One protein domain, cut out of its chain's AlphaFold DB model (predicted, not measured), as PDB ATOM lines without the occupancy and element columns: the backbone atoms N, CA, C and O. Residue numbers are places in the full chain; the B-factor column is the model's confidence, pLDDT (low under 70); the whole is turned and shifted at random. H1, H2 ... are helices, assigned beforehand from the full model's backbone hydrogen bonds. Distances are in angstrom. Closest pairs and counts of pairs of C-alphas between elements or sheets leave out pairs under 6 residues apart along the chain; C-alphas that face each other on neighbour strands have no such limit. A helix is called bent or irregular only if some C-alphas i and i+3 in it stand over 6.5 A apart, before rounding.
ATOM      1  N   GLY A 190     127.748  99.770 164.126       66.25
ATOM      2  CA  GLY A 190     128.965 100.510 164.479       66.25
ATOM      3  C   GLY A 190     130.288  99.844 164.072       66.25
ATOM      4  O   GLY A 190     131.328 100.492 164.129       66.25
ATOM      5  N   CYS A 191     130.271  98.579 163.645       72.94
ATOM      6  CA  CYS A 191     131.436  97.875 163.109       72.94
ATOM      7  C   CYS A 191     131.670  98.176 161.621       72.94
ATOM      8  O   CYS A 191     132.739  97.873 161.091       72.94
ATOM      9  N   PHE A 192     130.687  98.743 160.922       84.25
ATOM     10  CA  PHE A 192     130.793  99.085 159.507       84.25
ATOM     11  C   PHE A 192     131.435 100.466 159.353       84.25
ATOM     12  O   PHE A 192     131.194 101.367 160.155       84.25
ATOM     13  N   PHE A 193     132.238 100.647 158.306       87.12
ATOM     14  CA  PHE A 193     132.763 101.965 157.947       87.12
ATOM     15  C   PHE A 193     131.974 102.550 156.787       87.12
ATOM     16  O   PHE A 193     131.410 101.816 155.979       87.12
ATOM     17  N   ARG A 194     131.947 103.878 156.683       89.19
ATOM     18  CA  ARG A 194     131.414 104.551 155.497       89.19
ATOM     19  C   ARG A 194     132.510 104.707 154.464       89.19
ATOM     20  O   ARG A 194     133.573 105.232 154.793       89.19
ATOM     21  N   ASP A 195     132.261 104.273 153.238       89.69
ATOM     22  CA  ASP A 195     133.174 104.511 152.125       89.69
ATOM     23  C   ASP A 195     133.091 105.960 151.603       89.69
ATOM     24  O   ASP A 195     132.363 106.809 152.122       89.69
ATOM     25  N   HIS A 196     133.855 106.251 150.552       88.88
ATOM     26  CA  HIS A 196     133.892 107.548 149.879       88.88
ATOM     27  C   HIS A 196     132.557 107.928 149.211       88.88
ATOM     28  O   HIS A 196     132.341 109.096 148.890       88.88
ATOM     29  N   LEU A 197     131.656 106.965 149.008       89.69
ATOM     30  CA  LEU A 197     130.298 107.183 148.512       89.69
ATOM     31  C   LEU A 197     129.299 107.393 149.663       89.69
ATOM     32  O   LEU A 197     128.159 107.780 149.420       89.69
ATOM     33  N   GLY A 198     129.733 107.205 150.913       86.31
ATOM     34  CA  GLY A 198     128.902 107.273 152.109       86.31
ATOM     35  C   GLY A 198     128.174 105.964 152.429       86.31
ATOM     36  O   GLY A 198     127.371 105.947 153.368       86.31
ATOM     37  N   GLU A 199     128.453 104.887 151.696       88.88
ATOM     38  CA  GLU A 199     127.838 103.571 151.864       88.88
ATOM     39  C   GLU A 199     128.478 102.816 153.029       88.88
ATOM     40  O   GLU A 199     129.686 102.894 153.250       88.88
ATOM     41  N   LEU A 200     127.667 102.074 153.792       87.31
ATOM     42  CA  LEU A 200     128.163 101.238 154.886       87.31
ATOM     43  C   LEU A 200     128.802  99.964 154.326       87.31
ATOM     44  O   LEU A 200     128.138  99.140 153.697       87.31
ATOM     45  N   VAL A 201     130.091  99.789 154.597       85.25
ATOM     46  CA  VAL A 201     130.911  98.688 154.102       85.25
ATOM     47  C   VAL A 201     131.370  97.804 155.257       85.25
ATOM     48  O   VAL A 201     131.758  98.262 156.333       85.25
ATOM     49  N   HIS A 202     131.306  96.495 155.021       84.50
ATOM     50  CA  HIS A 202     131.682  95.478 155.994       84.50
ATOM     51  C   HIS A 202     133.200  95.513 156.289       84.50
ATOM     52  O   HIS A 202     133.987  95.610 155.340       84.50
ATOM     53  N   PRO A 203     133.643  95.333 157.556       82.50
ATOM     54  CA  PRO A 203     135.062  95.396 157.939       82.50
ATOM     55  C   PRO A 203     135.997  94.514 157.112       82.50
ATOM     56  O   PRO A 203     137.134  94.882 156.844       82.50
ATOM     57  N   ALA A 204     135.518  93.353 156.657       79.94
ATOM     58  CA  ALA A 204     136.290  92.447 155.798       79.94
ATOM     59  C   ALA A 204     136.809  93.097 154.499       79.94
ATOM     60  O   ALA A 204     137.758  92.590 153.906       79.94
ATOM     61  N   HIS A 205     136.207  94.202 154.051       83.75
ATOM     62  CA  HIS A 205     136.645  94.940 152.866       83.75
ATOM     63  C   HIS A 205     137.569  96.114 153.189       83.75
ATOM     64  O   HIS A 205     138.028  96.769 152.260       83.75
ATOM     65  N   TRP A 206     137.877  96.374 154.464       85.38
ATOM     66  CA  TRP A 206     138.712  97.502 154.874       85.38
ATOM     67  C   TRP A 206     140.079  97.499 154.186       85.38
ATOM     68  O   TRP A 206     140.446  98.472 153.537       85.38
ATOM     69  N   LEU A 207     140.809  96.381 154.239       85.50
ATOM     70  CA  LEU A 207     142.143  96.296 153.632       85.50
ATOM     71  C   LEU A 207     142.107  96.483 152.112       85.50
ATOM     72  O   LEU A 207     142.959  97.173 151.562       85.50
ATOM     73  N   VAL A 208     141.109  95.908 151.435       86.69
ATOM     74  CA  VAL A 208     140.908  96.098 149.987       86.69
ATOM     75  C   VAL A 208     140.595  97.564 149.694       86.69
ATOM     76  O   VAL A 208     141.145  98.167 148.775       86.69
ATOM     77  N   TYR A 209     139.750  98.176 150.517       86.56
ATOM     78  CA  TYR A 209     139.370  99.568 150.370       86.56
ATOM     79  C   TYR A 209     140.563 100.518 150.523       86.56
ATOM     80  O   TYR A 209     140.764 101.385 149.673       86.56
ATOM     81  N   VAL A 210     141.392 100.330 151.551       87.81
ATOM     82  CA  VAL A 210     142.547 101.198 151.820       87.81
ATOM     83  C   VAL A 210     143.696 100.968 150.841       87.81
ATOM     84  O   VAL A 210     144.319 101.937 150.407       87.81
ATOM     85  N   ASN A 211     143.960  99.717 150.460       86.88
ATOM     86  CA  ASN A 211     145.134  99.377 149.655       86.88
ATOM     87  C   ASN A 211     144.879  99.414 148.144       86.88
ATOM     88  O   ASN A 211     145.809  99.677 147.386       86.88
ATOM     89  N   GLU A 212     143.649  99.161 147.692       88.06
ATOM     90  CA  GLU A 212     143.331  99.054 146.261       88.06
ATOM     91  C   GLU A 212     142.422 100.193 145.794       88.06
ATOM     92  O   GLU A 212     142.725 100.874 144.813       88.06
ATOM     93  N   ILE A 213     141.330 100.456 146.518       87.00
ATOM     94  CA  ILE A 213     140.301 101.405 146.071       87.00
ATOM     95  C   ILE A 213     140.753 102.851 146.308       87.00
ATOM     96  O   ILE A 213     140.850 103.630 145.361       87.00
ATOM     97  N   LEU A 214     141.090 103.222 147.543       87.94
ATOM     98  CA  LEU A 214     141.475 104.590 147.912       87.94
ATOM     99  C   LEU A 214     142.679 105.170 147.149       87.94
ATOM    100  O   LEU A 214     142.700 106.393 146.955       87.94
ATOM    101  N   PRO A 215     143.699 104.384 146.752       88.75
ATOM    102  CA  PRO A 215     144.799 104.876 145.925       88.75
ATOM    103  C   PRO A 215     144.426 105.026 144.445       88.75
ATOM    104  O   PRO A 215     145.051 105.820 143.746       88.75
ATOM    105  N   SER A 216     143.418 104.287 143.966       90.06
ATOM    106  CA  SER A 216     142.953 104.361 142.572       90.06
ATOM    107  C   SER A 216     142.099 105.601 142.275       90.06
ATOM    108  O   SER A 216     141.947 105.991 141.116       90.06
ATOM    109  N   LEU A 217     141.553 106.235 143.315       88.50
ATOM    110  CA  LEU A 217     140.672 107.392 143.192       88.50
ATOM    111  C   LEU A 217     141.463 108.710 143.069       88.50
ATOM    112  O   LEU A 217     142.415 108.931 143.823       88.50
ATOM    113  N   PRO A 218     141.043 109.638 142.186       87.56
ATOM    114  CA  PRO A 218     141.580 110.997 142.147       87.56
ATOM    115  C   PRO A 218     141.420 111.721 143.491       87.56
ATOM    116  O   PRO A 218     140.400 111.576 144.164       87.56
ATOM    117  N   LEU A 219     142.386 112.566 143.865       81.69
ATOM    118  CA  LEU A 219     142.346 113.326 145.128       81.69
ATOM    119  C   LEU A 219     141.153 114.294 145.220       81.69
ATOM    120  O   LEU A 219     140.652 114.549 146.315       81.69
ATOM    121  N   ASP A 220     140.669 114.768 144.072       82.31
ATOM    122  CA  ASP A 220     139.530 115.684 143.965       82.31
ATOM    123  C   ASP A 220     138.179 114.950 143.909       82.31
ATOM    124  O   ASP A 220     137.149 115.560 143.613       82.31
ATOM    125  N   THR A 221     138.160 113.635 144.158       86.56
ATOM    126  CA  THR A 221     136.912 112.864 144.180       86.56
ATOM    127  C   THR A 221     135.988 113.437 145.259       86.56
ATOM    128  O   THR A 221     136.413 113.553 146.415       86.56
ATOM    129  N   PRO A 222     134.741 113.810 144.912       85.94
ATOM    130  CA  PRO A 222     133.782 114.295 145.889       85.94
ATOM    131  C   PRO A 222     133.386 113.146 146.816       85.94
ATOM    132  O   PRO A 222     133.010 112.072 146.351       85.94
ATOM    133  N   VAL A 223     133.465 113.391 148.121       87.88
ATOM    134  CA  VAL A 223     133.102 112.424 149.157       87.88
ATOM    135  C   VAL A 223     131.923 112.967 149.949       87.88
ATOM    136  O   VAL A 223     131.882 114.148 150.292       87.88
ATOM    137  N   VAL A 224     130.938 112.120 150.238       87.88
ATOM    138  CA  VAL A 224     129.744 112.543 150.980       87.88
ATOM    139  C   VAL A 224     130.139 113.011 152.382       87.88
ATOM    140  O   VAL A 224     130.715 112.256 153.154       87.88
ATOM    141  N   GLY A 225     129.819 114.265 152.713       85.56
ATOM    142  CA  GLY A 225     130.142 114.867 154.013       85.56
ATOM    143  C   GLY A 225     131.525 115.522 154.106       85.56
ATOM    144  O   GLY A 225     131.811 116.135 155.128       85.56
ATOM    145  N   PHE A 226     132.344 115.465 153.048       87.50
ATOM    146  CA  PHE A 226     133.696 116.036 153.020       87.50
ATOM    147  C   PHE A 226     133.922 116.875 151.758       87.50
ATOM    148  O   PHE A 226     133.287 116.673 150.724       87.50
ATOM    149  N   SER A 227     134.853 117.825 151.817       85.25
ATOM    150  CA  SER A 227     135.161 118.713 150.686       85.25
ATOM    151  C   SER A 227     136.035 118.029 149.632       85.25
ATOM    152  O   SER A 227     136.063 118.464 148.483       85.25
ATOM    153  N   SER A 228     136.778 116.986 150.014       87.69
ATOM    154  CA  SER A 228     137.645 116.207 149.119       87.69
ATOM    155  C   SER A 228     137.959 114.825 149.694       87.69
ATOM    156  O   SER A 228     137.853 114.603 150.904       87.69
ATOM    157  N   LEU A 229     138.449 113.920 148.843       88.25
ATOM    158  CA  LEU A 229     138.983 112.627 149.275       88.25
ATOM    159  C   LEU A 229     140.153 112.782 150.257       88.25
ATOM    160  O   LEU A 229     140.306 111.972 151.170       88.25
ATOM    161  N   ASN A 230     140.979 113.817 150.086       88.81
ATOM    162  CA  ASN A 230     142.094 114.078 150.993       88.81
ATOM    163  C   ASN A 230     141.613 114.462 152.401       88.81
ATOM    164  O   ASN A 230     142.174 113.994 153.386       88.81
ATOM    165  N   GLU A 231     140.557 115.271 152.501       89.19
ATOM    166  CA  GLU A 231     139.944 115.611 153.789       89.19
ATOM    167  C   GLU A 231     139.302 114.384 154.447       89.19
ATOM    168  O   GLU A 231     139.492 114.162 155.638       89.19
ATOM    169  N   TYR A 232     138.623 113.537 153.669       89.75
ATOM    170  CA  TYR A 232     138.066 112.275 154.164       89.75
ATOM    171  C   TYR A 232     139.145 111.344 154.743       89.75
ATOM    172  O   TYR A 232     138.979 110.833 155.849       89.75
ATOM    173  N   LYS A 233     140.285 111.174 154.055       88.19
ATOM    174  CA  LYS A 233     141.421 110.368 154.554       88.19
ATOM    175  C   LYS A 233     142.023 110.923 155.849       88.19
ATOM    176  O   LYS A 233     142.532 110.160 156.656       88.19
ATOM    177  N   GLN A 234     141.980 112.242 156.032       89.31
ATOM    178  CA  GLN A 234     142.477 112.926 157.231       89.31
ATOM    179  C   GLN A 234     141.404 113.088 158.315       89.31
ATOM    180  O   GLN A 234     141.657 113.719 159.339       89.31
ATOM    181  N   SER A 235     140.201 112.558 158.094       90.31
ATOM    182  CA  SER A 235     139.101 112.718 159.031       90.31
ATOM    183  C   SER A 235     139.312 111.902 160.306       90.31
ATOM    184  O   SER A 235     139.876 110.800 160.302       90.31
ATOM    185  N   ASP A 236     138.778 112.429 161.408       89.00
ATOM    186  CA  ASP A 236     138.729 111.719 162.685       89.00
ATOM    187  C   ASP A 236     137.948 110.404 162.570       89.00
ATOM    188  O   ASP A 236     138.259 109.442 163.265       89.00
ATOM    189  N   GLU A 237     136.920 110.353 161.719       86.19
ATOM    190  CA  GLU A 237     136.101 109.154 161.511       86.19
ATOM    191  C   GLU A 237     136.911 108.028 160.870       86.19
ATOM    192  O   GLU A 237     136.915 106.907 161.383       86.19
ATOM    193  N   PHE A 238     137.653 108.340 159.805       89.56
ATOM    194  CA  PHE A 238     138.519 107.381 159.126       89.56
ATOM    195  C   PHE A 238     139.615 106.856 160.065       89.56
ATOM    196  O   PHE A 238     139.803 105.646 160.189       89.56
ATOM    197  N   SER A 239     140.262 107.759 160.809       89.75
ATOM    198  CA  SER A 239     141.326 107.414 161.764       89.75
ATOM    199  C   SER A 239     140.817 106.558 162.933       89.75
ATOM    200  O   SER A 239     141.476 105.608 163.358       89.75
ATOM    201  N   LYS A 240     139.624 106.862 163.464       88.50
ATOM    202  CA  LYS A 240     138.989 106.055 164.522       88.50
ATOM    203  C   LYS A 240     138.676 104.645 164.038       88.50
ATOM    204  O   LYS A 240     138.846 103.698 164.805       88.50
ATOM    205  N   TYR A 241     138.225 104.505 162.793       89.44
ATOM    206  CA  TYR A 241     137.939 103.193 162.230       89.44
ATOM    207  C   TYR A 241     139.208 102.375 161.996       89.44
ATOM    208  O   TYR A 241     139.235 101.196 162.334       89.44
ATOM    209  N   GLU A 242     140.274 102.997 161.492       89.75
ATOM    210  CA  GLU A 242     141.582 102.349 161.344       89.75
ATOM    211  C   GLU A 242     142.077 101.796 162.688       89.75
ATOM    212  O   GLU A 242     142.401 100.615 162.804       89.75
ATOM    213  N   GLN A 243     142.008 102.613 163.744       88.31
ATOM    214  CA  GLN A 243     142.374 102.187 165.092       88.31
ATOM    215  C   GLN A 243     141.488 101.043 165.611       88.31
ATOM    216  O   GLN A 243     141.982 100.119 166.261       88.31
ATOM    217  N   TYR A 244     140.178 101.102 165.357       86.12
ATOM    218  CA  TYR A 244     139.256 100.019 165.697       86.12
ATOM    219  C   TYR A 244     139.640  98.724 164.974       86.12
ATOM    220  O   TYR A 244     139.790  97.692 165.625       86.12
ATOM    221  N   PHE A 245     139.870  98.790 163.663       85.44
ATOM    222  CA  PHE A 245     140.235  97.643 162.842       85.44
ATOM    223  C   PHE A 245     141.537  96.990 163.326       85.44
ATOM    224  O   PHE A 245     141.574  95.776 163.532       85.44
ATOM    225  N   ASP A 246     142.574  97.785 163.598       85.12
ATOM    226  CA  ASP A 246     143.854  97.297 164.119       85.12
ATOM    227  C   ASP A 246     143.703  96.619 165.488       85.12
ATOM    228  O   ASP A 246     144.271  95.549 165.740       85.12
ATOM    229  N   ASN A 247     142.897  97.208 166.377       82.25
ATOM    230  CA  ASN A 247     142.588  96.613 167.675       82.25
ATOM    231  C   ASN A 247     141.839  95.283 167.510       82.25
ATOM    232  O   ASN A 247     142.226  94.294 168.134       82.25
ATOM    233  N   SER A 248     140.833  95.227 166.635       80.00
ATOM    234  CA  SER A 248     140.057  94.014 166.358       80.00
ATOM    235  C   SER A 248     140.892  92.900 165.721       80.00
ATOM    236  O   SER A 248     140.689  91.726 166.033       80.00
ATOM    237  N   MET A 249     141.868  93.242 164.878       77.69
ATOM    238  CA  MET A 249     142.841  92.287 164.336       77.69
ATOM    239  C   MET A 249     143.756  91.730 165.435       77.69
ATOM    240  O   MET A 249     143.978  90.520 165.510       77.69
ATOM    241  N   ARG A 250     144.260  92.588 166.334       78.00
ATOM    242  CA  ARG A 250     145.105  92.174 167.469       78.00
ATOM    243  C   ARG A 250     144.355  91.287 168.462       78.00
ATOM    244  O   ARG A 250     144.920  90.323 168.975       78.00
ATOM    245  N   GLU A 251     143.092  91.601 168.720       73.94
ATOM    246  CA  GLU A 251     142.203  90.838 169.602       73.94
ATOM    247  C   GLU A 251     141.661  89.557 168.944       73.94
ATOM    248  O   GLU A 251     140.969  88.781 169.598       73.94
ATOM    249  N   LYS A 252     142.021  89.291 167.676       69.19
ATOM    250  CA  LYS A 252     141.563  88.140 166.878       69.19
ATOM    251  C   LYS A 252     140.038  88.072 166.734       69.19
ATOM    252  O   LYS A 252     139.478  86.988 166.579       69.19
TER     253      LYS A 252
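What this domain is: This is residues 190 to 252 of the 261 residues of an uncharacterized protein of Fistulifera solaris (UniProt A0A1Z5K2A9). H3 and H1 form a loose V, nearest where H1 begins; the long link 217 to 228 and short H2 run across its open side. Residues 190 to 202 make a folded-back loop beside it, with 193 to 194 paired antiparallel with 200 to 201. The printed part has 63 residues with three named helices, H1, H2 and H3 in chain order, and no named strand: all helix. It is compact, radius of gyration of the C-alphas 11.6 A, elongated, spanning 36 by 21 by 18 A.

How they stand to each other: H3, residues 236 to 250, and H1, residues 203 to 216, are close but not clearly touching; their closest C-alphas, Pro 203 and Phe 245, are 7.5 A apart. They run opposite ways at a steep tilt of 52 degrees. H2, residues 229 to 233, is close to H3 but not clearly touching; their closest C-alphas, Tyr 232 and Phe 238, are 7.0 A apart. H1 and H2 are apart. In H2 and H3 every O i to N i+4 pair is within hydrogen-bond range; in H1, 5 of 10.

Where its parts are: H3 measures 21.1 A, from C-alpha 236 at (138.729, 111.719, 162.685). H1 measures 19.5 A, from C-alpha 203 at (135.062, 95.396, 157.939); it is irregular, C-alphas 204 and 207 being 7.3 A apart. H2 measures 6.2 A.

The domain as a whole: The two farthest C-alphas, Asp 220 and Lys 252, are 35.9 A apart. The printed part has no cut. The link H1 to H2 is long, H2 to H3 tight. Residues 190 and 252 have pLDDT under 70.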